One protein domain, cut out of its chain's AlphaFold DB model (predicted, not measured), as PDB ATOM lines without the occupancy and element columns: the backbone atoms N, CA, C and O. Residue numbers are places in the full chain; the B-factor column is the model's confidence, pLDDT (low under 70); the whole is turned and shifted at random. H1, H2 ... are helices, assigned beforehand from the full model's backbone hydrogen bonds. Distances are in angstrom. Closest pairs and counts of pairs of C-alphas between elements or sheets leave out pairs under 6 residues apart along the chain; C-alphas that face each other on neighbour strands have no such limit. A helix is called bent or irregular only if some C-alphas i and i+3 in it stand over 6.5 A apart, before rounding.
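This is residues 77 to 116 of the 116 residues of an uncharacterized protein of Paenibacillus sp. Soil724D2 (UniProt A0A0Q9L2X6). Two short helices, H1 and H2, are held apart from each other, with a long loop, residues 93 to 106, running out and back through the middle between them. H2 makes one end of the long axis, while residues 77 to 85 arch over toward H1 at the other end. The printed part has 40 residues with two named helices, H1 then H2, and no named strand. The class is all helix, though under half of the residues, 16 of 40, are in named elements. The whole is compact, with a radius of gyration of the C-alphas of 10.2 A, and only just flat, spanning 33 by 20 by 11 A.

H1, residues 86 to 92, and H2, residues 107 to 115, are apart: no C-alpha of the one is within 8 A of the other. A long link of 14 residues joins them, and its C-alphas lie 4 to 11 A from the mean of all C-alphas. In H1 and H2 every O i to N i+4 pair is within hydrogen-bond range. Neither helix is bent.

The printed part begins at Ile 77, with its C-alpha at (25.232, 31.737, -12.448). H1 runs from Trp 86, C-alpha at (18.582, 38.658, -5.961), to Gln 92, 9.9 A from first to last C-alpha, mainly toward lower z. H2 runs from Ser 107 to Ser 115, 12.7 A, mainly toward lower y, and its last C-alpha is at (21.983, 20.150, -24.800).

The two C-alphas farthest apart, those of Pro 84 and Leu 116, are 33.5 A apart. The first and last printed C-alphas, of Ile 77 and Leu 116, are 18.1 A apart. The printed part has no cut, and Leu 116 is the chain's last residue. The mean pLDDT of the printed part is 94.8, and one printed residue, Leu 116, is under 70.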
ATOM      1  N   ILE A  77      24.792  30.569 -13.214       94.44
ATOM      2  CA  ILE A  77      25.232  31.737 -12.448       94.44
ATOM      3  C   ILE A  77      24.240  32.869 -12.713       94.44
ATOM      4  O   ILE A  77      24.116  33.333 -13.840       94.44
ATOM      5  N   LEU A  78      23.514  33.326 -11.689       95.81
ATOM      6  CA  LEU A  78      22.573  34.441 -11.856       95.81
ATOM      7  C   LEU A  78      23.303  35.772 -12.090       95.81
ATOM      8  O   LEU A  78      22.888  36.552 -12.936       95.81
ATOM      9  N   SER A  79      24.353  36.028 -11.311       94.62
ATOM     10  CA  SER A  79      25.192  37.232 -11.317       94.62
ATOM     11  C   SER A  79      26.474  36.919 -10.544       94.62
ATOM     12  O   SER A  79      26.425  36.159  -9.573       94.62
ATOM     13  N   VAL A  80      27.608  37.517 -10.921       91.94
ATOM     14  CA  VAL A  80      28.849  37.414 -10.120       91.94
ATOM     15  C   VAL A  80      28.848  38.343  -8.908       91.94
ATOM     16  O   VAL A  80      29.619  38.145  -7.972       91.94
ATOM     17  N   LYS A  81      27.974  39.355  -8.900       90.50
ATOM     18  CA  LYS A  81      27.804  40.271  -7.769       90.50
ATOM     19  C   LYS A  81      26.620  39.851  -6.914       90.50
ATOM     20  O   LYS A  81      25.516  39.647  -7.425       90.50
ATOM     21  N   SER A  82      26.852  39.792  -5.604       89.00
ATOM     22  CA  SER A  82      25.781  39.685  -4.615       89.00
ATOM     23  C   SER A  82      24.879  40.917  -4.691       89.00
ATOM     24  O   SER A  82      25.373  42.039  -4.810       89.00
ATOM     25  N   HIS A  83      23.566  40.708  -4.617       92.56
ATOM     26  CA  HIS A  83      22.572  41.773  -4.693       92.56
ATOM     27  C   HIS A  83      21.458  41.529  -3.662       92.56
ATOM     28  O   HIS A  83      20.986  40.392  -3.557       92.56
ATOM     29  N   PRO A  84      21.003  42.549  -2.909       94.88
ATOM     30  CA  PRO A  84      19.927  42.377  -1.928       94.88
ATOM     31  C   PRO A  84      18.629  41.869  -2.575       94.88
ATOM     32  O   PRO A  84      17.974  40.980  -2.034       94.88
ATOM     33  N   ASP A  85      18.326  42.339  -3.787       95.56
ATOM     34  CA  ASP A  85      17.126  41.956  -4.545       95.56
ATOM     35  C   ASP A  85      17.308  40.710  -5.429       95.56
ATOM     36  O   ASP A  85      16.565  40.518  -6.393       95.56
ATOM     37  N   TRP A  86      18.279  39.837  -5.129       94.12
ATOM     38  CA  TRP A  86      18.582  38.658  -5.961       94.12
ATOM     39  C   TRP A  86      17.354  37.783  -6.253       94.12
ATOM     40  O   TRP A  86      17.282  37.140  -7.299       94.12
ATOM     41  N   ARG A  87      16.372  37.755  -5.342       96.38
ATOM     42  CA  ARG A  87      15.121  37.006  -5.523       96.38
ATOM     43  C   ARG A  87      14.258  37.584  -6.632       96.38
ATOM     44  O   ARG A  87      13.737  36.817  -7.436       96.38
ATOM     45  N   GLU A  88      14.114  38.906  -6.678       97.50
ATOM     46  CA  GLU A  88      13.353  39.549  -7.749       97.50
ATOM     47  C   GLU A  88      14.116  39.450  -9.065       97.50
ATOM     48  O   GLU A  88      13.520  39.103 -10.079       97.50
ATOM     49  N   MET A  89      15.441  39.623  -9.040       97.00
ATOM     50  CA  MET A  89      16.284  39.390 -10.216       97.00
ATOM     51  C   MET A  89      16.073  37.983 -10.791       97.00
ATOM     52  O   MET A  89      15.814  37.820 -11.979       97.00
ATOM     53  N   LEU A  90      16.104  36.952  -9.938       96.69
ATOM     54  CA  LEU A  90      15.814  35.577 -10.340       96.69
ATOM     55  C   LEU A  90      14.398  35.444 -10.917       96.69
ATOM     56  O   LEU A  90      14.220  34.785 -11.941       96.69
ATOM     57  N   ARG A  91      13.401  36.085 -10.293       97.75
ATOM     58  CA  ARG A  91      12.004  36.078 -10.749       97.75
ATOM     59  C   ARG A  91      11.868  36.632 -12.169       97.75
ATOM     60  O   ARG A  91      11.152  36.045 -12.972       97.75
ATOM     61  N   GLN A  92      12.586  37.706 -12.493       98.06
ATOM     62  CA  GLN A  92      12.574  38.311 -13.827       98.06
ATOM     63  C   GLN A  92      13.088  37.356 -14.914       98.06
ATOM     64  O   GLN A  92      12.527  37.325 -16.007       98.06
ATOM     65  N   THR A  93      14.046  36.476 -14.590       97.50
ATOM     66  CA  THR A  93      14.565  35.469 -15.544       97.50
ATOM     67  C   THR A  93      13.558  34.386 -15.953       97.50
ATOM     68  O   THR A  93      13.853  33.586 -16.839       97.50
ATOM     69  N   TYR A  94      12.381  34.328 -15.313       96.88
ATOM     70  CA  TYR A  94      11.268  33.467 -15.738       96.88
ATOM     71  C   TYR A  94      10.336  34.146 -16.752       96.88
ATOM     72  O   TYR A  94       9.566  33.452 -17.411       96.88
ATOM     73  N   TYR A  95      10.381  35.476 -16.862       97.88
ATOM     74  CA  TYR A  95       9.608  36.243 -17.844       97.88
ATOM     75  C   TYR A  95      10.419  36.531 -19.106       97.88
ATOM     76  O   TYR A  95       9.873  36.476 -20.204       97.88
ATOM     77  N   ASP A  96      11.711  36.800 -18.940       97.94
ATOM     78  CA  ASP A  96      12.669  36.992 -20.023       97.94
ATOM     79  C   ASP A  96      13.800  35.961 -19.886       97.94
ATOM     80  O   ASP A  96      14.615  36.025 -18.963       97.94
ATOM     81  N   LEU A  97      13.816  34.974 -20.789       97.44
ATOM     82  CA  LEU A  97      14.776  33.863 -20.764       97.44
ATOM     83  C   LEU A  97      16.167  34.254 -21.284       97.44
ATOM     84  O   LEU A  97      17.126  33.514 -21.032       97.44
ATOM     85  N   ASP A  98      16.275  35.388 -21.979       98.19
ATOM     86  CA  ASP A  98      17.530  35.936 -22.498       98.19
ATOM     87  C   ASP A  98      18.152  36.967 -21.549       98.19
ATOM     88  O   ASP A  98      19.326  37.318 -21.701       98.19
ATOM     89  N   LEU A  99      17.414  37.383 -20.513       98.00
ATOM     90  CA  LEU A  99      17.912  38.260 -19.463       98.00
ATOM     91  C   LEU A  99      19.190  37.700 -18.827       98.00
ATOM     92  O   LEU A  99      19.217  36.603 -18.259       98.00
ATOM     93  N   CYS A 100      20.251  38.501 -18.892       97.44
ATOM     94  CA  CYS A 100      21.565  38.187 -18.356       97.44
ATOM     95  C   CYS A 100      22.053  39.352 -17.493       97.44
ATOM     96  O   CYS A 100      22.168  40.483 -17.969       97.44
ATOM     97  N   TYR A 101      22.325  39.082 -16.216       96.88
ATOM     98  CA  TYR A 101      22.928  40.062 -15.312       96.88
ATOM     99  C   TYR A 101      24.455  40.005 -15.382       96.88
ATOM    100  O   TYR A 101      25.040  39.105 -15.981       96.88
ATOM    101  N   GLU A 102      25.117  40.980 -14.759       95.31
ATOM    102  CA  GLU A 102      26.573  41.121 -14.795       95.31
ATOM    103  C   GLU A 102      27.299  39.817 -14.410       95.31
ATOM    104  O   GLU A 102      27.120  39.282 -13.312       95.31
ATOM    105  N   GLY A 103      28.113  39.304 -15.340       94.31
ATOM    106  CA  GLY A 103      28.877  38.057 -15.197       94.31
ATOM    107  C   GLY A 103      28.034  36.780 -15.059       94.31
ATOM    108  O   GLY A 103      28.588  35.725 -14.761       94.31
ATOM    109  N   GLY A 104      26.716  36.869 -15.228       95.25
ATOM    110  CA  GLY A 104      25.802  35.739 -15.156       95.25
ATOM    111  C   GLY A 104      25.630  34.996 -16.481       95.25
ATOM    112  O   GLY A 104      26.318  35.230 -17.471       95.25
ATOM    113  N   GLU A 105      24.662  34.088 -16.469       96.75
ATOM    114  CA  GLU A 105      24.223  33.272 -17.591       96.75
ATOM    115  C   GLU A 105      22.686  33.346 -17.684       96.75
ATOM    116  O   GLU A 105      21.976  33.212 -16.674       96.75
ATOM    117  N   SER A 106      22.163  33.561 -18.896       97.75
ATOM    118  CA  SER A 106      20.717  33.558 -19.141       97.75
ATOM    119  C   SER A 106      20.139  32.140 -19.063       97.75
ATOM    120  O   SER A 106      20.855  31.139 -19.165       97.75
ATOM    121  N   SER A 107      18.822  32.029 -18.884       97.06
ATOM    122  CA  SER A 107      18.138  30.730 -18.853       97.06
ATOM    123  C   SER A 107      18.325  29.965 -20.168       97.06
ATOM    124  O   SER A 107      18.555  28.751 -20.152       97.06
ATOM    125  N   ASN A 108      18.295  30.671 -21.302       97.31
ATOM    126  CA  ASN A 108      18.527  30.077 -22.613       97.31
ATOM    127  C   ASN A 108      19.960  29.564 -22.766       97.31
ATOM    128  O   ASN A 108      20.134  28.423 -23.191       97.31
ATOM    129  N   VAL A 109      20.982  30.338 -22.386       96.94
ATOM    130  CA  VAL A 109      22.383  29.886 -22.495       96.94
ATOM    131  C   VAL A 109      22.619  28.639 -21.635       96.94
ATOM    132  O   VAL A 109      23.151  27.649 -22.140       96.94
ATOM    133  N   ALA A 110      22.117  28.626 -20.396       95.88
ATOM    134  CA  ALA A 110      22.206  27.457 -19.518       95.88
ATOM    135  C   ALA A 110      21.509  26.215 -20.107       95.88
ATOM    136  O   ALA A 110      22.025  25.102 -20.018       95.88
ATOM    137  N   THR A 111      20.349  26.401 -20.745       95.12
ATOM    138  CA  THR A 111      19.591  25.311 -21.386       95.12
ATOM    139  C   THR A 111      20.327  24.751 -22.605       95.12
ATOM    140  O   THR A 111      20.421  23.533 -22.776       95.12
ATOM    141  N   HIS A 112      20.900  25.629 -23.431       96.25
ATOM    142  CA  HIS A 112      21.687  25.217 -24.591       96.25
ATOM    143  C   HIS A 112      22.956  24.480 -24.160       96.25
ATOM    144  O   HIS A 112      23.269  23.444 -24.736       96.25
ATOM    145  N   ARG A 113      23.639  24.941 -23.104       95.75
ATOM    146  CA  ARG A 113      24.857  24.310 -22.578       95.75
ATOM    147  C   ARG A 113      24.674  22.834 -22.220       95.75
ATOM    148  O   ARG A 113      25.570  22.050 -22.504       95.75
ATOM    149  N   VAL A 114      23.541  22.455 -21.625       91.00
ATOM    150  CA  VAL A 114      23.240  21.053 -21.255       91.00
ATOM    151  C   VAL A 114      22.859  20.195 -22.475       91.00
ATOM    152  O   VAL A 114      22.902  18.971 -22.402       91.00
ATOM    153  N   SER A 115      22.471  20.828 -23.587       86.50
ATOM    154  CA  SER A 115      21.983  20.150 -24.800       86.50
ATOM    155  C   SER A 115      23.067  19.878 -25.853       86.50
ATOM    156  O   SER A 115      22.836  19.076 -26.759       86.50
ATOM    157  N   LEU A 116      24.207  20.571 -25.764       64.31
ATOM    158  CA  LEU A 116      25.434  20.290 -26.526       64.31
ATOM    159  C   LEU A 116      26.067  19.010 -26.008       64.31
ATOM    160  O   LEU A 116      26.755  18.291 -26.765       64.31
TER     161      LEU A 116